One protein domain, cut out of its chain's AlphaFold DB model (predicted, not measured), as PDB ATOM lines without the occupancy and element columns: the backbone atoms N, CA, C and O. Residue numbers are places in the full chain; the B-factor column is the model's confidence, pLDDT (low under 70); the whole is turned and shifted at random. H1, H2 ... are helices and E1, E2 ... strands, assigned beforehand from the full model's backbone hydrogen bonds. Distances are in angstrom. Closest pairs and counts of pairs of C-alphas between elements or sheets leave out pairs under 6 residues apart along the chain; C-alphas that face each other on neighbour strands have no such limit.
ATOM      1  N   THR A  11     117.345 -24.325  17.801       85.94
ATOM      2  CA  THR A  11     116.432 -25.073  16.925       85.94
ATOM      3  C   THR A  11     115.431 -25.920  17.706       85.94
ATOM      4  O   THR A  11     114.254 -25.932  17.363       85.94
ATOM      5  N   ALA A  12     115.861 -26.611  18.762       87.62
ATOM      6  CA  ALA A  12     114.943 -27.374  19.602       87.62
ATOM      7  C   ALA A  12     113.985 -26.443  20.367       87.62
ATOM      8  O   ALA A  12     112.785 -26.709  20.438       87.62
ATOM      9  N   LEU A  13     114.489 -25.309  20.864       86.25
ATOM     10  CA  LEU A  13     113.672 -24.309  21.551       86.25
ATOM     11  C   LEU A  13     112.567 -23.731  20.656       86.25
ATOM     12  O   LEU A  13     111.453 -23.531  21.134       86.25
ATOM     13  N   SER A  14     112.825 -23.483  19.368       84.56
ATOM     14  CA  SER A  14     111.777 -22.964  18.476       84.56
ATOM     15  C   SER A  14     110.709 -23.985  18.128       84.56
ATOM     16  O   SER A  14     109.555 -23.597  17.969       84.56
ATOM     17  N   ILE A  15     111.058 -25.272  18.055       86.75
ATOM     18  CA  ILE A  15     110.071 -26.348  17.914       86.75
ATOM     19  C   ILE A  15     109.136 -26.338  19.127       86.75
ATOM     20  O   ILE A  15     107.917 -26.383  18.977       86.75
ATOM     21  N   LEU A  16     109.705 -26.232  20.328       88.25
ATOM     22  CA  LEU A  16     108.958 -26.291  21.584       88.25
ATOM     23  C   LEU A  16     108.109 -25.045  21.842       88.25
ATOM     24  O   LEU A  16     107.025 -25.163  22.404       88.25
ATOM     25  N   ASN A  17     108.573 -23.875  21.407       87.62
ATOM     26  CA  ASN A  17     107.885 -22.598  21.604       87.62
ATOM     27  C   ASN A  17     107.024 -22.174  20.409       87.62
ATOM     28  O   ASN A  17     106.621 -21.014  20.334       87.62
ATOM     29  N   HIS A  18     106.749 -23.068  19.459       87.50
ATOM     30  CA  HIS A  18     106.006 -22.708  18.261       87.50
ATOM     31  C   HIS A  18     104.520 -22.433  18.586       87.50
ATOM     32  O   HIS A  18     103.760 -23.376  18.809       87.50
ATOM     33  N   PRO A  19     104.032 -21.178  18.523       89.00
ATOM     34  CA  PRO A  19     102.712 -20.819  19.038       89.00
ATOM     35  C   PRO A  19     101.567 -21.441  18.240       89.00
ATOM     36  O   PRO A  19     100.635 -21.953  18.843       89.00
ATOM     37  N   ALA A  20     101.651 -21.488  16.906       89.69
ATOM     38  CA  ALA A  20     100.648 -22.177  16.090       89.69
ATOM     39  C   ALA A  20     100.557 -23.687  16.388       89.69
ATOM     40  O   ALA A  20      99.459 -24.231  16.465       89.69
ATOM     41  N   ALA A  21     101.689 -24.365  16.623       90.38
ATOM     42  CA  ALA A  21     101.684 -25.779  17.000       90.38
ATOM     43  C   ALA A  21     101.115 -25.998  18.408       90.38
ATOM     44  O   ALA A  21     100.297 -26.895  18.620       90.38
ATOM     45  N   ILE A  22     101.486 -25.138  19.360       92.19
ATOM     46  CA  ILE A  22     100.917 -25.165  20.710       92.19
ATOM     47  C   ILE A  22      99.413 -24.872  20.661       92.19
ATOM     48  O   ILE A  22      98.655 -25.546  21.344       92.19
ATOM     49  N   ALA A  23      98.949 -23.946  19.818       92.19
ATOM     50  CA  ALA A  23      97.529 -23.623  19.673       92.19
ATOM     51  C   ALA A  23      96.693 -24.803  19.157       92.19
ATOM     52  O   ALA A  23      95.543 -24.946  19.559       92.19
ATOM     53  N   VAL A  24      97.265 -25.663  18.305       92.88
ATOM     54  CA  VAL A  24      96.630 -26.928  17.894       92.88
ATOM     55  C   VAL A  24      96.513 -27.882  19.083       92.88
ATOM     56  O   VAL A  24      95.466 -28.488  19.289       92.88
ATOM     57  N   ASN A  25      97.564 -28.004  19.897       94.19
ATOM     58  CA  ASN A  25      97.532 -28.840  21.097       94.19
ATOM     59  C   ASN A  25      96.567 -28.306  22.173       94.19
ATOM     60  O   ASN A  25      95.899 -29.089  22.840       94.19
ATOM     61  N   GLN A  26      96.488 -26.985  22.323       93.88
ATOM     62  CA  GLN A  26      95.620 -26.273  23.262       93.88
ATOM     63  C   GLN A  26      94.253 -25.931  22.651       93.88
ATOM     64  O   GLN A  26      93.551 -25.044  23.147       93.88
ATOM     65  N   ASP A  27      93.870 -26.602  21.560       93.75
ATOM     66  CA  ASP A  27      92.624 -26.315  20.866       93.75
ATOM     67  C   ASP A  27      91.419 -26.542  21.805       93.75
ATOM     68  O   ASP A  27      91.279 -27.627  22.381       93.75
ATOM     69  N   PRO A  28      90.505 -25.563  21.951       90.81
ATOM     70  CA  PRO A  28      89.376 -25.652  22.881       90.81
ATOM     71  C   PRO A  28      88.438 -26.837  22.648       90.81
ATOM     72  O   PRO A  28      87.665 -27.197  23.534       90.81
ATOM     73  N   LYS A  29      88.442 -27.407  21.441       89.44
ATOM     74  CA  LYS A  29      87.608 -28.552  21.080       89.44
ATOM     75  C   LYS A  29      88.185 -29.862  21.616       89.44
ATOM     76  O   LYS A  29      87.434 -30.826  21.744       89.44
ATOM     77  N   GLY A  30      89.492 -29.898  21.908       88.94
ATOM     78  CA  GLY A  30      90.176 -31.008  22.574       88.94
ATOM     79  C   GLY A  30      90.065 -32.351  21.849       88.94
ATOM     80  O   GLY A  30      90.035 -33.396  22.496       88.94
ATOM     81  N   ARG A  31      89.931 -32.347  20.516       89.94
ATOM     82  CA  ARG A  31      89.776 -33.571  19.717       89.94
ATOM     83  C   ARG A  31      91.126 -34.048  19.195       89.94
ATOM     84  O   ARG A  31      91.877 -33.278  18.608       89.94
ATOM     85  N   SER A  32      91.403 -35.338  19.370       92.38
ATOM     86  CA  SER A  32      92.550 -35.994  18.744       92.38
ATOM     87  C   SER A  32      92.372 -36.099  17.229       92.38
ATOM     88  O   SER A  32      91.253 -36.220  16.726       92.38
ATOM     89  N   VAL A  33      93.493 -36.084  16.511       94.19
ATOM     90  CA  VAL A  33      93.544 -36.393  15.079       94.19
ATOM     91  C   VAL A  33      93.389 -37.896  14.838       94.19
ATOM     92  O   VAL A  33      93.705 -38.710  15.706       94.19
ATOM     93  N   TYR A  34      92.935 -38.264  13.645       94.00
ATOM     94  CA  TYR A  34      92.808 -39.637  13.168       94.00
ATOM     95  C   TYR A  34      93.639 -39.850  11.898       94.00
ATOM     96  O   TYR A  34      93.858 -38.927  11.111       94.00
ATOM     97  N   LEU A  35      94.129 -41.076  11.721       95.00
ATOM     98  CA  LEU A  35      94.891 -41.510  10.553       95.00
ATOM     99  C   LEU A  35      93.920 -41.778   9.400       95.00
ATOM    100  O   LEU A  35      93.016 -42.599   9.547       95.00
ATOM    101  N   VAL A  36      94.108 -41.104   8.267       94.12
ATOM    102  CA  VAL A  36      93.269 -41.289   7.066       94.12
ATOM    103  C   VAL A  36      93.983 -42.037   5.957       94.12
ATOM    104  O   VAL A  36      93.343 -42.737   5.181       94.12
ATOM    105  N   HIS A  37      95.308 -41.937   5.907       94.06
ATOM    106  CA  HIS A  37      96.111 -42.621   4.908       94.06
ATOM    107  C   HIS A  37      97.369 -43.183   5.554       94.06
ATOM    108  O   HIS A  37      98.036 -42.487   6.321       94.06
ATOM    109  N   HIS A  38      97.695 -44.432   5.234       94.69
ATOM    110  CA  HIS A  38      98.911 -45.091   5.684       94.69
ATOM    111  C   HIS A  38      99.461 -45.979   4.576       94.69
ATOM    112  O   HIS A  38      98.897 -47.026   4.262       94.69
ATOM    113  N   GLU A  39     100.595 -45.570   4.033       93.00
ATOM    114  CA  GLU A  39     101.346 -46.307   3.033       93.00
ATOM    115  C   GLU A  39     102.582 -46.916   3.699       93.00
ATOM    116  O   GLU A  39     103.393 -46.213   4.304       93.00
ATOM    117  N   LYS A  40     102.709 -48.242   3.611       86.25
ATOM    118  CA  LYS A  40     103.806 -49.010   4.225       86.25
ATOM    119  C   LYS A  40     104.946 -49.320   3.256       86.25
ATOM    120  O   LYS A  40     106.030 -49.671   3.699       86.25
ATOM    121  N   ASP A  41     104.717 -49.149   1.958       82.69
ATOM    122  CA  ASP A  41     105.654 -49.538   0.898       82.69
ATOM    123  C   ASP A  41     106.517 -48.361   0.403       82.69
ATOM    124  O   ASP A  41     107.060 -48.374  -0.702       82.69
ATOM    125  N   ALA A  42     106.670 -47.326   1.235       85.75
ATOM    126  CA  ALA A  42     107.523 -46.185   0.935       85.75
ATOM    127  C   ALA A  42     109.014 -46.581   0.926       85.75
ATOM    128  O   ALA A  42     109.407 -47.644   1.405       85.75
ATOM    129  N   ALA A  43     109.884 -45.708   0.406       88.31
ATOM    130  CA  ALA A  43     111.315 -45.997   0.338       88.31
ATOM    131  C   ALA A  43     111.902 -46.251   1.747       88.31
ATOM    132  O   ALA A  43     111.829 -45.342   2.582       88.31
ATOM    133  N   PRO A  44     112.491 -47.435   2.013       90.50
ATOM    134  CA  PRO A  44     113.003 -47.786   3.334       90.50
ATOM    135  C   PRO A  44     114.183 -46.906   3.742       90.50
ATOM    136  O   PRO A  44     114.953 -46.422   2.905       90.50
ATOM    137  N   ASP A  45     114.312 -46.702   5.046       90.12
ATOM    138  CA  ASP A  45     115.475 -46.095   5.673       90.12
ATOM    139  C   ASP A  45     116.633 -47.102   5.836       90.12
ATOM    140  O   ASP A  45     116.614 -48.219   5.313       90.12
ATOM    141  N   ILE A  46     117.675 -46.702   6.572       89.56
ATOM    142  CA  ILE A  46     118.848 -47.550   6.838       89.56
ATOM    143  C   ILE A  46     118.528 -48.804   7.670       89.56
ATOM    144  O   ILE A  46     119.333 -49.732   7.689       89.56
ATOM    145  N   PHE A  47     117.383 -48.836   8.350       89.31
ATOM    146  CA  PHE A  47     116.915 -49.956   9.165       89.31
ATOM    147  C   PHE A  47     115.867 -50.809   8.437       89.31
ATOM    148  O   PHE A  47     115.357 -51.770   9.011       89.31
ATOM    149  N   GLY A  48     115.556 -50.491   7.175       87.56
ATOM    150  CA  GLY A  48     114.527 -51.186   6.408       87.56
ATOM    151  C   GLY A  48     113.101 -50.770   6.773       87.56
ATOM    152  O   GLY A  48     112.163 -51.456   6.376       87.56
ATOM    153  N   LEU A  49     112.926 -49.681   7.528       87.44
ATOM    154  CA  LEU A  49     111.626 -49.169   7.945       87.44
ATOM    155  C   LEU A  49     111.191 -48.016   7.043       87.44
ATOM    156  O   LEU A  49     111.992 -47.174   6.637       87.44
ATOM    157  N   SER A  50     109.899 -47.960   6.748       90.69
ATOM    158  CA  SER A  50     109.289 -46.820   6.079       90.69
ATOM    159  C   SER A  50     107.792 -46.786   6.329       90.69
ATOM    160  O   SER A  50     107.121 -47.810   6.434       90.69
ATOM    161  N   SER A  51     107.259 -45.573   6.425       93.31
ATOM    162  CA  SER A  51     105.828 -45.350   6.271       93.31
ATOM    163  C   SER A  51     105.565 -43.911   5.864       93.31
ATOM    164  O   SER A  51     106.255 -42.999   6.325       93.31
ATOM    165  N   ILE A  52     104.544 -43.707   5.048       96.19
ATOM    166  CA  ILE A  52     103.948 -42.400   4.797       96.19
ATOM    167  C   ILE A  52     102.580 -42.393   5.465       96.19
ATOM    168  O   ILE A  52     101.814 -43.349   5.341       96.19
ATOM    169  N   GLN A  53     102.282 -41.336   6.214       96.81
ATOM    170  CA  GLN A  53     101.029 -41.224   6.950       96.81
ATOM    171  C   GLN A  53     100.415 -39.840   6.782       96.81
ATOM    172  O   GLN A  53     101.117 -38.828   6.813       96.81
ATOM    173  N   VAL A  54      99.092 -39.802   6.664       96.94
ATOM    174  CA  VAL A  54      98.303 -38.568   6.676       96.94
ATOM    175  C   VAL A  54      97.337 -38.631   7.843       96.94
ATOM    176  O   VAL A  54      96.533 -39.559   7.952       96.94
ATOM    177  N   TRP A  55      97.412 -37.623   8.700       97.12
ATOM    178  CA  TRP A  55      96.541 -37.462   9.852       97.12
ATOM    179  C   TRP A  55      95.715 -36.199   9.701       97.12
ATOM    180  O   TRP A  55      96.190 -35.187   9.185       97.12
ATOM    181  N   THR A  56      94.484 -36.234  10.186       95.44
ATOM    182  CA  THR A  56      93.614 -35.065  10.161       95.44
ATOM    183  C   THR A  56      92.685 -35.027  11.360       95.44
ATOM    184  O   THR A  56      92.431 -36.039  12.009       95.44
ATOM    185  N   GLY A  57      92.210 -33.839  11.708       93.69
ATOM    186  CA  GLY A  57      91.262 -33.657  12.793       93.69
ATOM    187  C   GLY A  57      90.607 -32.290  12.742       93.69
ATOM    188  O   GLY A  57      91.124 -31.342  12.149       93.69
ATOM    189  N   THR A  58      89.444 -32.185  13.371       93.00
ATOM    190  CA  THR A  58      88.712 -30.921  13.410       93.00
ATOM    191  C   THR A  58      89.243 -30.041  14.537       93.00
ATOM    192  O   THR A  58      89.379 -30.519  15.664       93.00
ATOM    193  N   LEU A  59      89.422 -28.754  14.268       92.12
ATOM    194  CA  LEU A  59      89.799 -27.742  15.251       92.12
ATOM    195  C   LEU A  59      88.605 -26.850  15.617       92.12
ATOM    196  O   LEU A  59      87.505 -26.943  15.038       92.12
ATOM    197  N   TYR A  60      88.794 -26.015  16.636       88.62
ATOM    198  CA  TYR A  60      87.863 -24.964  17.016       88.62
ATOM    199  C   TYR A  60      87.652 -23.972  15.862       88.62
ATOM    200  O   TYR A  60      88.534 -23.751  15.036       88.62
ATOM    201  N   GLY A  61      86.455 -23.386  15.794       84.12
ATOM    202  CA  GLY A  61      86.112 -22.426  14.742       84.12
ATOM    203  C   GLY A  61      85.900 -23.055  13.367       84.12
ATOM    204  O   GLY A  61      85.896 -22.335  12.385       84.12
ATOM    205  N   GLY A  62      85.725 -24.377  13.273       87.06
ATOM    206  CA  GLY A  62      85.470 -25.027  11.986       87.06
ATOM    207  C   GLY A  62      86.704 -25.138  11.090       87.06
ATOM    208  O   GLY A  62      86.565 -25.349   9.889       87.06
ATOM    209  N   ASP A  63      87.894 -25.028  11.667       91.50
ATOM    210  CA  ASP A  63      89.141 -25.313  10.971       91.50
ATOM    211  C   ASP A  63      89.418 -26.827  10.966       91.50
ATOM    212  O   ASP A  63      88.850 -27.596  11.754       91.50
ATOM    213  N   GLN A  64      90.305 -27.268  10.080       93.38
ATOM    214  CA  GLN A  64      90.822 -28.637  10.036       93.38
ATOM    215  C   GLN A  64      92.344 -28.603  10.175       93.38
ATOM    216  O   GLN A  64      92.991 -27.717   9.627       93.38
ATOM    217  N   ILE A  65      92.935 -29.572  10.866       95.12
ATOM    218  CA  ILE A  65      94.376 -29.821  10.800       95.12
ATOM    219  C   ILE A  65      94.651 -30.962   9.823       95.12
ATOM    220  O   ILE A  65      93.906 -31.942   9.782       95.12
ATOM    221  N   VAL A  66      95.723 -30.838   9.050       96.31
ATOM    222  CA  VAL A  66      96.289 -31.900   8.217       96.31
ATOM    223  C   VAL A  66      97.765 -32.024   8.563       96.31
ATOM    224  O   VAL A  66      98.493 -31.035   8.577       96.31
ATOM    225  N   PHE A  67      98.208 -33.236   8.861       95.75
ATOM    226  CA  PHE A  67      99.584 -33.532   9.230       95.75
ATOM    227  C   PHE A  67     100.112 -34.640   8.326       95.75
ATOM    228  O   PHE A  67      99.558 -35.741   8.290       95.75
ATOM    229  N   LEU A  68     101.161 -34.330   7.571       96.88
ATOM    230  CA  LEU A  68     101.796 -35.238   6.624       96.88
ATOM    231  C   LEU A  68     103.100 -35.729   7.243       96.88
ATOM    232  O   LEU A  68     104.004 -34.929   7.471       96.88
ATOM    233  N   LEU A  69     103.210 -37.027   7.503       96.62
ATOM    234  CA  LEU A  69     104.397 -37.646   8.084       96.62
ATOM    235  C   LEU A  69     105.100 -38.504   7.036       96.62
ATOM    236  O   LEU A  69     104.523 -39.457   6.512       96.62
ATOM    237  N   ASN A  70     106.369 -38.195   6.785       96.50
ATOM    238  CA  ASN A  70     107.261 -39.024   5.989       96.50
ATOM    239  C   ASN A  70     108.271 -39.713   6.909       96.50
ATOM    240  O   ASN A  70     109.314 -39.152   7.241       96.50
ATOM    241  N   ALA A  71     107.980 -40.951   7.298       94.38
ATOM    242  CA  ALA A  71     108.917 -41.801   8.025       94.38
ATOM    243  C   ALA A  71     109.769 -42.679   7.085       94.38
ATOM    244  O   ALA A  71     110.378 -43.639   7.536       94.38
ATOM    245  N   GLY A  72     109.778 -42.400   5.777       93.38
ATOM    246  CA  GLY A  72     110.624 -43.085   4.802       93.38
ATOM    247  C   GLY A  72     112.009 -42.453   4.656       93.38
ATOM    248  O   GLY A  72     112.251 -41.304   5.033       93.38
ATOM    249  N   GLY A  73     112.920 -43.191   4.023       93.81
ATOM    250  CA  GLY A  73     114.317 -42.802   3.824       93.81
ATOM    251  C   GLY A  73     114.565 -41.768   2.716       93.81
ATOM    252  O   GLY A  73     115.716 -41.374   2.500       93.81
ATOM    253  N   LYS A  74     113.526 -41.321   1.996       94.12
ATOM    254  CA  LYS A  74     113.630 -40.361   0.881       94.12
ATOM    255  C   LYS A  74     112.590 -39.251   0.978       94.12
ATOM    256  O   LYS A  74     111.455 -39.482   1.391       94.12
ATOM    257  N   ASP A  75     112.974 -38.060   0.528       95.94
ATOM    258  CA  ASP A  75     112.047 -36.948   0.323       95.94
ATOM    259  C   ASP A  75     110.937 -37.372  -0.640       95.94
ATOM    260  O   ASP A  75     111.218 -37.890  -1.723       95.94
ATOM    261  N   THR A  76     109.691 -37.119  -0.259       94.81
ATOM    262  CA  THR A  76     108.523 -37.569  -1.020       94.81
ATOM    263  C   THR A  76     107.482 -36.462  -1.082       94.81
ATOM    264  O   THR A  76     107.334 -35.669  -0.155       94.81
ATOM    265  N   LYS A  77     106.760 -36.380  -2.202       95.88
ATOM    266  CA  LYS A  77     105.589 -35.512  -2.314       95.88
ATOM    267  C   LYS A  77     104.376 -36.285  -1.810       95.88
ATOM    268  O   LYS A  77     103.987 -37.262  -2.438       95.88
ATOM    269  N   ILE A  78     103.805 -35.843  -0.697       95.38
ATOM    270  CA  ILE A  78     102.607 -36.443  -0.105       95.38
ATOM    271  C   ILE A  78     101.410 -35.589  -0.521       95.38
ATOM    272  O   ILE A  78     101.485 -34.360  -0.479       95.38
ATOM    273  N   SER A  79     100.332 -36.241  -0.950       94.50
ATOM    274  CA  SER A  79      99.080 -35.604  -1.362       94.50
ATOM    275  C   SER A  79      97.925 -36.141  -0.525       94.50
ATOM    276  O   SER A  79      97.909 -37.326  -0.211       94.50
ATOM    277  N   ALA A  80      96.972 -35.276  -0.191       94.06
ATOM    278  CA  ALA A  80      95.729 -35.625   0.485       94.06
ATOM    279  C   ALA A  80      94.568 -34.868  -0.169       94.06
ATOM    280  O   ALA A  80      94.586 -33.637  -0.262       94.06
ATOM    281  N   SER A  81      93.572 -35.601  -0.654       94.31
ATOM    282  CA  SER A  81      92.340 -35.024  -1.205       94.31
ATOM    283  C   SER A  81      91.419 -34.501  -0.100       94.31
ATOM    284  O   SER A  81      91.469 -34.974   1.037       94.31
ATOM    285  N   LEU A  82      90.542 -33.539  -0.416       92.56
ATOM    286  CA  LEU A  82      89.519 -33.093   0.542       92.56
ATOM    287  C   LEU A  82      88.598 -34.251   0.966       92.56
ATOM    288  O   LEU A  82      88.163 -34.298   2.114       92.56
ATOM    289  N   GLU A  83      88.342 -35.212   0.077       91.69
ATOM    290  CA  GLU A  83      87.557 -36.413   0.382       91.69
ATOM    291  C   GLU A  83      88.232 -37.288   1.449       91.69
ATOM    292  O   GLU A  83      87.585 -37.704   2.415       91.69
ATOM    293  N   GLU A  84      89.543 -37.512   1.329       90.81
ATOM    294  CA  GLU A  84      90.339 -38.230   2.332       90.81
ATOM    295  C   GLU A  84      90.400 -37.458   3.658       90.81
ATOM    296  O   GLU A  84      90.207 -38.026   4.733       90.81
ATOM    297  N   ILE A  85      90.612 -36.141   3.598       92.44
ATOM    298  CA  ILE A  85      90.685 -35.276   4.784       92.44
ATOM    299  C   ILE A  85      89.368 -35.321   5.581       92.44
ATOM    300  O   ILE A  85      89.371 -35.445   6.811       92.44
ATOM    301  N   PHE A  86      88.228 -35.277   4.889       91.38
ATOM    302  CA  PHE A  86      86.895 -35.250   5.497       91.38
ATOM    303  C   PHE A  86      86.195 -36.616   5.530       91.38
ATOM    304  O   PHE A  86      84.983 -36.687   5.740       91.38
ATOM    305  N   THR A  87      86.939 -37.721   5.402       87.81
ATOM    306  CA  THR A  87      86.369 -39.083   5.370       87.81
ATOM    307  C   THR A  87      85.526 -39.425   6.606       87.81
ATOM    308  O   THR A  87      84.570 -40.192   6.515       87.81
ATOM    309  N   HIS A  88      85.840 -38.851   7.772       83.00
ATOM    310  CA  HIS A  88      85.071 -39.091   9.000       83.00
ATOM    311  C   HIS A  88      83.833 -38.193   9.145       83.00
ATOM    312  O   HIS A  88      82.990 -38.473   9.996       83.00
ATOM    313  N   ASP A  89      83.698 -37.136   8.339       83.44
ATOM    314  CA  ASP A  89      82.527 -36.261   8.402       83.44
ATOM    315  C   ASP A  89      81.328 -36.890   7.681       83.44
ATOM    316  O   ASP A  89      80.208 -36.838   8.197       83.44
ATOM    317  N   ARG A  90      81.548 -37.497   6.502       81.19
ATOM    318  CA  ARG A  90      80.544 -38.261   5.737       81.19
ATOM    319  C   ARG A  90      81.201 -39.323   4.849       81.19
ATOM    320  O   ARG A  90      82.323 -39.110   4.395       81.19
ATOM    321  N   PRO A  91      80.491 -40.426   4.546       79.62
ATOM    322  CA  PRO A  91      80.992 -41.448   3.633       79.62
ATOM    323  C   PRO A  91      81.185 -40.905   2.209       79.62
ATOM    324  O   PRO A  91      80.474 -39.991   1.780       79.62
ATOM    325  N   GLU A  92      82.133 -41.508   1.488       77.69
ATOM    326  CA  GLU A  92      82.312 -41.365   0.032       77.69
ATOM    327  C   GLU A  92      82.386 -39.904  -0.453       77.69
ATOM    328  O   GLU A  92      81.700 -39.515  -1.394       77.69
ATOM    329  N   GLY A  93      83.144 -39.046   0.241       78.50
ATOM    330  CA  GLY A  93      83.357 -37.655  -0.190       78.50
ATOM    331  C   GLY A  93      82.104 -36.768  -0.152       78.50
ATOM    332  O   GLY A  93      82.130 -35.622  -0.592       78.50
ATOM    333  N   SER A  94      80.996 -37.244   0.424       81.06
ATOM    334  CA  SER A  94      79.721 -36.508   0.476       81.06
ATOM    335  C   SER A  94      79.692 -35.396   1.532       81.06
ATOM    336  O   SER A  94      78.645 -34.783   1.788       81.06
ATOM    337  N   ALA A  95      80.823 -35.152   2.191       82.88
ATOM    338  CA  ALA A  95      80.973 -34.117   3.195       82.88
ATOM    339  C   ALA A  95      80.827 -32.738   2.514       82.88
ATOM    340  O   ALA A  95      81.446 -32.500   1.477       82.88
ATOM    341  N   PRO A  96      79.990 -31.819   3.034       83.75
ATOM    342  CA  PRO A  96      79.742 -30.520   2.404       83.75
ATOM    343  C   PRO A  96      81.033 -29.710   2.257       83.75
ATOM    344  O   PRO A  96      81.189 -28.997   1.274       83.75
ATOM    345  N   GLN A  97      81.986 -29.932   3.161       84.69
ATOM    346  CA  GLN A  97      83.321 -29.348   3.174       84.69
ATOM    347  C   GLN A  97      84.122 -29.654   1.904       84.69
ATOM    348  O   GLN A  97      84.958 -28.848   1.511       84.69
ATOM    349  N   VAL A  98      83.874 -30.790   1.241       83.75
ATOM    350  CA  VAL A  98      84.530 -31.128  -0.034       83.75
ATOM    351  C   VAL A  98      84.106 -30.153  -1.130       83.75
ATOM    352  O   VAL A  98      84.869 -29.902  -2.051       83.75
ATOM    353  N   LYS A  99      82.910 -29.565  -1.032       85.62
ATOM    354  CA  LYS A  99      82.390 -28.594  -2.003       85.62
ATOM    355  C   LYS A  99      82.764 -27.147  -1.666       85.62
ATOM    356  O   LYS A  99      82.335 -26.249  -2.381       85.62
ATOM    357  N   GLU A 100      83.516 -26.935  -0.590       85.19
ATOM    358  CA  GLU A 100      83.985 -25.622  -0.147       85.19
ATOM    359  C   GLU A 100      85.445 -25.403  -0.554       85.19
ATOM    360  O   GLU A 100      86.208 -26.354  -0.746       85.19
ATOM    361  N   GLU A 101      85.839 -24.136  -0.639       86.88
ATOM    362  CA  GLU A 101      87.233 -23.732  -0.819       86.88
ATOM    363  C   GLU A 101      87.929 -23.550   0.537       86.88
ATOM    364  O   GLU A 101      87.340 -23.052   1.504       86.88
ATOM    365  N   TRP A 102      89.199 -23.955   0.616       89.12
ATOM    366  CA  TRP A 102      89.970 -23.965   1.863       89.12
ATOM    367  C   TRP A 102      91.286 -23.213   1.728       89.12
ATOM    368  O   TRP A 102      92.141 -23.584   0.931       89.12
ATOM    369  N   GLU A 103      91.514 -22.219   2.579       90.19
ATOM    370  CA  GLU A 103      92.833 -21.626   2.760       90.19
ATOM    371  C   GLU A 103      93.728 -22.582   3.539       90.19
ATOM    372  O   GLU A 103      93.334 -23.119   4.576       90.19
ATOM    373  N   THR A 104      94.958 -22.755   3.067       87.19
ATOM    374  CA  THR A 104      95.970 -23.564   3.739       87.19
ATOM    375  C   THR A 104      97.021 -22.664   4.364       87.19
ATOM    376  O   THR A 104      97.636 -21.843   3.675       87.19
ATOM    377  N   ALA A 105      97.246 -22.833   5.665       87.88
ATOM    378  CA  ALA A 105      98.265 -22.118   6.414       87.88
ATOM    379  C   ALA A 105      99.304 -23.069   7.018       87.88
ATOM    380  O   ALA A 105      98.961 -24.129   7.545       87.88
ATOM    381  N   GLU A 106     100.570 -22.662   6.961       86.62
ATOM    382  CA  GLU A 106     101.695 -23.365   7.576       86.62
ATOM    383  C   GLU A 106     102.177 -22.599   8.822       86.62
ATOM    384  O   GLU A 106     102.237 -21.362   8.810       86.62
ATOM    385  N   PRO A 107     102.533 -23.299   9.909       80.75
ATOM    386  CA  PRO A 107     103.205 -22.704  11.057       80.75
ATOM    387  C   PRO A 107     104.519 -22.006  10.644       80.75
ATOM    388  O   PRO A 107     105.422 -22.626  10.086       80.75
ATOM    389  N   GLU A 108     104.652 -20.701  10.908       72.06
ATOM    390  CA  GLU A 108     105.877 -19.972  10.557       72.06
ATOM    391  C   GLU A 108     107.055 -20.327  11.469       72.06
ATOM    392  O   GLU A 108     106.967 -20.244  12.692       72.06
ATOM    393  N   LYS A 109     108.223 -20.583  10.869       63.72
ATOM    394  CA  LYS A 109     109.483 -20.754  11.606       63.72
ATOM    395  C   LYS A 109     109.893 -19.432  12.267       63.72
ATOM    396  O   LYS A 109     110.469 -18.548  11.631       63.72
ATOM    397  N   LEU A 110     109.612 -19.305  13.560       55.31
ATOM    398  CA  LEU A 110     109.904 -18.109  14.346       55.31
ATOM    399  C   LEU A 110     111.380 -18.042  14.750       55.31
ATOM    400  O   LEU A 110     111.786 -18.638  15.742       55.31
ATOM    401  N   PHE A 111     112.176 -17.270  14.011       53.56
ATOM    402  CA  PHE A 111     113.471 -16.775  14.509       53.56
ATOM    403  C   PHE A 111     113.818 -15.347  14.100       53.56
ATOM    404  O   PHE A 111     114.777 -14.799  14.634       53.56
ATOM    405  N   LYS A 112     113.085 -14.725  13.167       53.59
ATOM    406  CA  LYS A 112     113.421 -13.355  12.756       53.59
ATOM    407  C   LYS A 112     112.916 -12.295  13.729       53.59
ATOM    408  O   LYS A 112     113.629 -11.327  13.933       53.59
ATOM    409  N   ASP A 113     111.796 -12.537  14.410       50.88
ATOM    410  CA  ASP A 113     111.218 -11.597  15.369       50.88
ATOM    411  C   ASP A 113     110.571 -12.382  16.515       50.88
ATOM    412  O   ASP A 113     109.471 -12.915  16.377       50.88
ATOM    413  N   ALA A 114     111.273 -12.514  17.643       48.12
ATOM    414  CA  ALA A 114     110.854 -13.285  18.816       48.12
ATOM    415  C   ALA A 114     109.673 -12.636  19.572       48.12
ATOM    416  O   ALA A 114     109.761 -12.338  20.761       48.12
ATOM    417  N   LYS A 115     108.538 -12.423  18.902       60.88
ATOM    418  CA  LYS A 115     107.253 -12.165  19.557       60.88
ATOM    419  C   LYS A 115     106.659 -13.500  19.998       60.88
ATOM    420  O   LYS A 115     105.726 -14.015  19.384       60.88
ATOM    421  N   VAL A 116     107.251 -14.073  21.045       70.00
ATOM    422  CA  VAL A 116     106.730 -15.273  21.712       70.00
ATOM    423  C   VAL A 116     105.297 -14.986  22.171       70.00
ATOM    424  O   VAL A 116     105.009 -13.916  22.706       70.00
ATOM    425  N   TYR A 117     104.380 -15.915  21.902       80.75
ATOM    426  CA  TYR A 117     102.993 -15.798  22.340       80.75
ATOM    427  C   TYR A 117     102.904 -16.002  23.856       80.75
ATOM    428  O   TYR A 117     103.403 -17.000  24.375       80.75
ATOM    429  N   ASN A 118     102.264 -15.072  24.566       83.12
ATOM    430  CA  ASN A 118     102.080 -15.166  26.011       83.12
ATOM    431  C   ASN A 118     100.690 -15.724  26.340       83.12
ATOM    432  O   ASN A 118      99.739 -14.971  26.534       83.12
ATOM    433  N   GLY A 119     100.603 -17.050  26.458       81.44
ATOM    434  CA  GLY A 119      99.354 -17.747  26.786       81.44
ATOM    435  C   GLY A 119      98.791 -17.480  28.192       81.44
ATOM    436  O   GLY A 119      97.722 -17.990  28.514       81.44
ATOM    437  N   THR A 120      99.506 -16.732  29.046       82.31
ATOM    438  CA  THR A 120      99.017 -16.326  30.381       82.31
ATOM    439  C   THR A 120      98.302 -14.977  30.333       82.31
ATOM    440  O   THR A 120      97.379 -14.737  31.104       82.31
ATOM    441  N   GLU A 121      98.736 -14.090  29.439       86.25
ATOM    442  CA  GLU A 121      98.148 -12.761  29.244       86.25
ATOM    443  C   GLU A 121      96.927 -12.821  28.325       86.25
ATOM    444  O   GLU A 121      95.933 -12.142  28.574       86.25
ATOM    445  N   HIS A 122      96.981 -13.685  27.311       83.81
ATOM    446  CA  HIS A 122      95.876 -13.935  26.398       83.81
ATOM    447  C   HIS A 122      95.583 -15.429  26.309       83.81
ATOM    448  O   HIS A 122      96.503 -16.244  26.227       83.81
ATOM    449  N   SER A 123      94.304 -15.813  26.304       89.62
ATOM    450  CA  SER A 123      93.954 -17.219  26.118       89.62
ATOM    451  C   SER A 123      93.978 -17.609  24.637       89.62
ATOM    452  O   SER A 123      93.462 -16.891  23.778       89.62
ATOM    453  N   TYR A 124      94.469 -18.819  24.336       88.25
ATOM    454  CA  TYR A 124      94.454 -19.368  22.971       88.25
ATOM    455  C   TYR A 124      93.052 -19.350  22.353       88.25
ATOM    456  O   TYR A 124      92.892 -19.081  21.167       88.25
ATOM    457  N   LYS A 125      92.009 -19.608  23.150       88.62
ATOM    458  CA  LYS A 125      90.619 -19.601  22.683       88.62
ATOM    459  C   LYS A 125      90.182 -18.227  22.177       88.62
ATOM    460  O   LYS A 125      89.506 -18.143  21.150       88.62
ATOM    461  N   GLU A 126      90.510 -17.173  22.916       88.50
ATOM    462  CA  GLU A 126      90.134 -15.803  22.567       88.50
ATOM    463  C   GLU A 126      90.907 -15.325  21.346       88.50
ATOM    464  O   GLU A 126      90.305 -14.804  20.410       88.50
ATOM    465  N   ASP A 127      92.206 -15.592  21.287       88.94
ATOM    466  CA  ASP A 127      93.035 -15.118  20.180       88.94
ATOM    467  C   ASP A 127      92.825 -15.908  18.888       88.94
ATOM    468  O   ASP A 127      92.868 -15.331  17.801       88.94
ATOM    469  N   LEU A 128      92.479 -17.196  18.978       88.31
ATOM    470  CA  LEU A 128      91.982 -17.948  17.823       88.31
ATOM    471  C   LEU A 128      90.666 -17.359  17.301       88.31
ATOM    472  O   LEU A 128      90.477 -17.265  16.090       88.31
ATOM    473  N   LYS A 129      89.768 -16.914  18.191       88.12
ATOM    474  CA  LYS A 129      88.529 -16.220  17.799       88.12
ATOM    475  C   LYS A 129      88.814 -14.847  17.176       88.12
ATOM    476  O   LYS A 129      88.095 -14.439  16.267       88.12
ATOM    477  N   ASN A 130      89.860 -14.161  17.632       88.25
ATOM    478  CA  ASN A 130      90.295 -12.863  17.110       88.25
ATOM    479  C   ASN A 130      91.171 -12.968  15.848       88.25
ATOM    480  O   ASN A 130      91.624 -11.945  15.344       88.25
ATOM    481  N   ASN A 131      91.377 -14.177  15.311       87.06
ATOM    482  CA  ASN A 131      92.224 -14.442  14.148       87.06
ATOM    483  C   ASN A 131      93.690 -13.996  14.320       87.06
ATOM    484  O   ASN A 131      94.282 -13.450  13.388       87.06
ATOM    485  N   ASP A 132      94.291 -14.231  15.489       86.94
ATOM    486  CA  ASP A 132      95.707 -13.921  15.711       86.94
ATOM    487  C   ASP A 132      96.606 -14.719  14.750       86.94
ATOM    488  O   ASP A 132      96.666 -15.954  14.780       86.94
ATOM    489  N   SER A 133      97.346 -14.003  13.900       85.38
ATOM    490  CA  SER A 133      98.215 -14.592  12.880       85.38
ATOM    491  C   SER A 133      99.317 -15.478  13.469       85.38
ATOM    492  O   SER A 133      99.751 -16.427  12.820       85.38
ATOM    493  N   ARG A 134      99.746 -15.229  14.715       85.69
ATOM    494  CA  ARG A 134     100.763 -16.041  15.407       85.69
ATOM    495  C   ARG A 134     100.268 -17.461  15.686       85.69
ATOM    496  O   ARG A 134     101.075 -18.386  15.744       85.69
ATOM    497  N   LEU A 135      98.959 -17.631  15.872       88.62
ATOM    498  CA  LEU A 135      98.334 -18.917  16.197       88.62
ATOM    499  C   LEU A 135      97.838 -19.662  14.953       88.62
ATOM    500  O   LEU A 135      97.723 -20.887  14.966       88.62
ATOM    501  N   LEU A 136      97.527 -18.923  13.888       88.00
ATOM    502  CA  LEU A 136      96.998 -19.481  12.644       88.00
ATOM    503  C   LEU A 136      98.093 -19.893  11.656       88.00
ATOM    504  O   LEU A 136      97.854 -20.767  10.824       88.00
ATOM    505  N   GLY A 137      99.284 -19.300  11.767       86.19
ATOM    506  CA  GLY A 137     100.356 -19.479  10.795       86.19
ATOM    507  C   GLY A 137     100.176 -18.589   9.566       86.19
ATOM    508  O   GLY A 137      99.321 -17.702   9.520       86.19
ATOM    509  N   LYS A 138     101.011 -18.819   8.555       88.88
ATOM    510  CA  LYS A 138     101.015 -18.052   7.310       88.88
ATOM    511  C   LYS A 138     100.217 -18.771   6.244       88.88
ATOM    512  O   LYS A 138     100.501 -19.929   5.951       88.88
ATOM    513  N   LYS A 139      99.288 -18.066   5.599       91.06
ATOM    514  CA  LYS A 139      98.610 -18.558   4.395       91.06
ATOM    515  C   LYS A 139      99.636 -18.815   3.285       91.06
ATOM    516  O   LYS A 139     100.385 -17.911   2.909       91.06
ATOM    517  N   ILE A 140      99.655 -20.037   2.767       92.56
ATOM    518  CA  ILE A 140     100.579 -20.489   1.714       92.56
ATOM    519  C   ILE A 140      99.864 -20.926   0.434       92.56
ATOM    520  O   ILE A 140     100.509 -21.077  -0.601       92.56
ATOM    521  N   GLY A 141      98.547 -21.111   0.481       92.25
ATOM    522  CA  GLY A 141      97.771 -21.500  -0.687       92.25
ATOM    523  C   GLY A 141      96.297 -21.689  -0.374       92.25
ATOM    524  O   GLY A 141      95.834 -21.397   0.730       92.25
ATOM    525  N   GLU A 142      95.584 -22.190  -1.371       93.06
ATOM    526  CA  GLU A 142      94.161 -22.498  -1.326       93.06
ATOM    527  C   GLU A 142      93.917 -23.850  -2.002       93.06
ATOM    528  O   GLU A 142      94.649 -24.245  -2.914       93.06
ATOM    529  N   ILE A 143      92.897 -24.566  -1.542       92.19
ATOM    530  CA  ILE A 143      92.407 -25.810  -2.126       92.19
ATOM    531  C   ILE A 143      91.011 -25.512  -2.655       92.19
ATOM    532  O   ILE A 143      90.116 -25.173  -1.882       92.19
ATOM    533  N   ALA A 144      90.833 -25.640  -3.967       91.06
ATOM    534  CA  ALA A 144      89.519 -25.530  -4.585       91.06
ATOM    535  C   ALA A 144      88.603 -26.687  -4.146       91.06
ATOM    536  O   ALA A 144      89.081 -27.757  -3.754       91.06
ATOM    537  N   ALA A 145      87.292 -26.497  -4.279       89.19
ATOM    538  CA  ALA A 145      86.301 -27.545  -4.054       89.19
ATOM    539  C   ALA A 145      86.640 -28.836  -4.834       89.19
ATOM    540  O   ALA A 145      86.966 -28.800  -6.021       89.19
ATOM    541  N   GLY A 146      86.582 -29.984  -4.157       88.38
ATOM    542  CA  GLY A 146      86.953 -31.302  -4.686       88.38
ATOM    543  C   GLY A 146      88.456 -31.494  -4.917       88.38
ATOM    544  O   GLY A 146      88.868 -32.512  -5.466       88.38
ATOM    545  N   GLY A 147      89.282 -30.517  -4.539       92.38
ATOM    546  CA  GLY A 147      90.715 -30.526  -4.778       92.38
ATOM    547  C   GLY A 147      91.513 -31.396  -3.808       92.38
ATOM    548  O   GLY A 147      90.991 -32.139  -2.972       92.38
ATOM    549  N   SER A 148      92.833 -31.266  -3.910       93.88
ATOM    550  CA  SER A 148      93.795 -31.950  -3.049       93.88
ATOM    551  C   SER A 148      94.926 -31.019  -2.649       93.88
ATOM    552  O   SER A 148      95.400 -30.230  -3.470       93.88
ATOM    553  N   TRP A 149      95.415 -31.170  -1.424       94.56
ATOM    554  CA  TRP A 149      96.641 -30.528  -0.976       94.56
ATOM    555  C   TRP A 149      97.824 -31.462  -1.173       94.56
ATOM    556  O   TRP A 149      97.762 -32.625  -0.783       94.56
ATOM    557  N   ALA A 150      98.920 -30.957  -1.735       94.69
ATOM    558  CA  ALA A 150     100.142 -31.732  -1.868       94.69
ATOM    559  C   ALA A 150     101.366 -30.910  -1.481       94.69
ATOM    560  O   ALA A 150     101.564 -29.804  -1.983       94.69
ATOM    561  N   ALA A 151     102.226 -31.492  -0.653       95.25
ATOM    562  CA  ALA A 151     103.451 -30.857  -0.189       95.25
ATOM    563  C   ALA A 151     104.643 -31.804  -0.330       95.25
ATOM    564  O   ALA A 151     104.513 -33.029  -0.250       95.25
ATOM    565  N   LYS A 152     105.828 -31.230  -0.554       96.25
ATOM    566  CA  LYS A 152     107.079 -31.979  -0.451       96.25
ATOM    567  C   LYS A 152     107.406 -32.139   1.034       96.25
ATOM    568  O   LYS A 152     107.551 -31.138   1.721       96.25
ATOM    569  N   VAL A 153     107.574 -33.376   1.488       95.88
ATOM    570  CA  VAL A 153     107.944 -33.710   2.866       95.88
ATOM    571  C   VAL A 153     109.294 -34.413   2.841       95.88
ATOM    572  O   VAL A 153     109.483 -35.417   2.142       95.88
ATOM    573  N   ASN A 154     110.262 -33.866   3.568       96.44
ATOM    574  CA  ASN A 154     111.610 -34.419   3.600       96.44
ATOM    575  C   ASN A 154     111.627 -35.779   4.309       96.44
ATOM    576  O   ASN A 154     110.698 -36.135   5.036       96.44
ATOM    577  N   LYS A 155     112.683 -36.564   4.086       95.19
ATOM    578  CA  LYS A 155     112.862 -37.827   4.817       95.19
ATOM    579  C   LYS A 155     112.846 -37.590   6.334       95.19
ATOM    580  O   LYS A 155     113.475 -36.649   6.820       95.19
ATOM    581  N   HIS A 156     112.164 -38.466   7.068       94.94
ATOM    582  CA  HIS A 156     112.035 -38.420   8.532       94.94
ATOM    583  C   HIS A 156     111.528 -37.070   9.069       94.94
ATOM    584  O   HIS A 156     111.924 -36.637  10.153       94.94
ATOM    585  N   SER A 157     110.679 -36.384   8.307       94.75
ATOM    586  CA  SER A 157     110.081 -35.117   8.719       94.75
ATOM    587  C   SER A 157     108.566 -35.171   8.635       94.75
ATOM    588  O   SER A 157     107.966 -36.112   8.107       94.75
ATOM    589  N   ALA A 158     107.945 -34.133   9.176       94.62
ATOM    590  CA  ALA A 158     106.524 -33.927   9.048       94.62
ATOM    591  C   ALA A 158     106.230 -32.477   8.696       94.62
ATOM    592  O   ALA A 158     106.965 -31.580   9.108       94.62
ATOM    593  N   GLU A 159     105.143 -32.282   7.963       94.75
ATOM    594  CA  GLU A 159     104.601 -30.969   7.647       94.75
ATOM    595  C   GLU A 159     103.187 -30.864   8.213       94.75
ATOM    596  O   GLU A 159     102.390 -31.803   8.125       94.75
ATOM    597  N   MET A 160     102.881 -29.716   8.813       94.69
ATOM    598  CA  MET A 160     101.605 -29.454   9.465       94.69
ATOM    599  C   MET A 160     100.904 -28.286   8.787       94.69
ATOM    600  O   MET A 160     101.494 -27.226   8.607       94.69
ATOM    601  N   PHE A 161      99.623 -28.464   8.483       95.38
ATOM    602  CA  PHE A 161      98.813 -27.477   7.786       95.38
ATOM    603  C   PHE A 161      97.481 -27.264   8.492       95.38
ATOM    604  O   PHE A 161      96.768 -28.220   8.804       95.38
ATOM    605  N   ARG A 162      97.116 -26.003   8.708       94.25
ATOM    606  CA  ARG A 162      95.788 -25.611   9.178       94.25
ATOM    607  C   ARG A 162      94.948 -25.190   7.977       94.25
ATOM    608  O   ARG A 162      95.327 -24.267   7.261       94.25
ATOM    609  N   LEU A 163      93.823 -25.862   7.767       93.94
ATOM    610  CA  LEU A 163      92.842 -25.532   6.740       93.94
ATOM    611  C   LEU A 163      91.716 -24.695   7.338       93.94
ATOM    612  O   LEU A 163      91.140 -25.068   8.364       93.94
ATOM    613  N   ARG A 164      91.373 -23.599   6.664       91.69
ATOM    614  CA  ARG A 164      90.293 -22.683   7.050       91.69
ATOM    615  C   ARG A 164      89.343 -22.498   5.875       91.69
ATOM    616  O   ARG A 164      89.812 -22.309   4.760       91.69
ATOM    617  N   SER A 165      88.034 -22.570   6.102       87.12
ATOM    618  CA  SER A 165      87.077 -22.384   5.003       87.12
ATOM    619  C   SER A 165      87.085 -20.926   4.555       87.12
ATOM    620  O   SER A 165      87.044 -20.026   5.401       87.12
ATOM    621  N   VAL A 166      87.134 -20.709   3.240       82.00
ATOM    622  CA  VAL A 166      87.076 -19.380   2.612       82.00
ATOM    623  C   VAL A 166      85.675 -18.778   2.769       82.00
ATOM    624  O   VAL A 166      85.536 -17.604   3.111       82.00
TER     625      VAL A 166
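Overview. This is residues 11 to 166 of the 180 residues of an uncharacterized protein of Rhynchosporium commune (UniProt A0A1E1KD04). The model is a lopsided sandwich: a large, strongly twisted sheet of six strands, with the small two-stranded sheet E4 and E7 packed over part of it. The short helices H2, H5 and H6 form a cluster apart from E4 and E7, with H2 and H6 grazing the large sheet. The printed part has 156 residues, with named elements in the order H1 H2 E1 E2 E3 E4 H3 H4 E5 H5 H6 E6 E7 E8. The large sheet runs E1 E2 E3 E8 E5 E6, and both sheets are antiparallel. The class is mixed, and the whole is compact, with a radius of gyration of the C-alphas of 16.1 A and spans of 47 by 40 by 25 A.

Arrangement. H1, residues 11 to 16, is only just apart from H2, residues 19 to 25, at 8.2 A. E1, residues 34 to 39, E2, residues 52 to 58, and E3, residues 64 to 70, form a meander, each strand the antiparallel neighbour of the one before; N 36 and O 54 are 2.9 A apart, N 55 and O 67 2.9 A. E8, residues 157 to 165, is the antiparallel neighbour of E3, with N 66 and O 161 within hydrogen-bond range at 2.8 A. E5, residues 102 to 106, is the antiparallel neighbour of E8, with N 105 and O 162 within hydrogen-bond range at 2.9 A, and the edge strand E6, residues 138 to 143, is the antiparallel neighbour of E5, with N 104 and O 141 at 2.8 A. E4, residues 76 to 81, and E7, residues 148 to 153, have N 78 and O 151 at 2.9 A. The two sheets form a sandwich, two sheets face to face, with their strands at 27 degrees. H3, residues 82 to 85, grazes the large sheet and only just touches H4, residues 96 to 99, with 3 pairs of C-alphas within 8 A, the closest Leu 82 and Val 98 at 5.4 A. H6, residues 133 to 136, touches H2, the closest C-alphas being Ala 20 and Leu 135 at 4.0 A. H5, residues 124 to 129, touches H6, the closest C-alphas being Leu 128 and Leu 135 at 6.6 A. In H1, H2 and H5 every O i to N i+4 pair is within hydrogen-bond range; H3, H4 and H6 are too short for such a pair.

Along the chain. H1 begins at C-alpha 11 (116.432, -25.073, 16.925). E2 measures 20.9 A, E3 19.9 A and E4 16.4 A. E8, the longest strand, measures 26.6 A and ends at C-alpha 165 (87.077, -22.384, 5.003).

Size, cuts and confidence. The C-alphas of Gly 48 and Glu 121, the two farthest apart, are 47.6 A apart. The printed part has no cut. The links E1 to E2 and E5 to H5 are long. Residues 109 to 115 have pLDDT under 70.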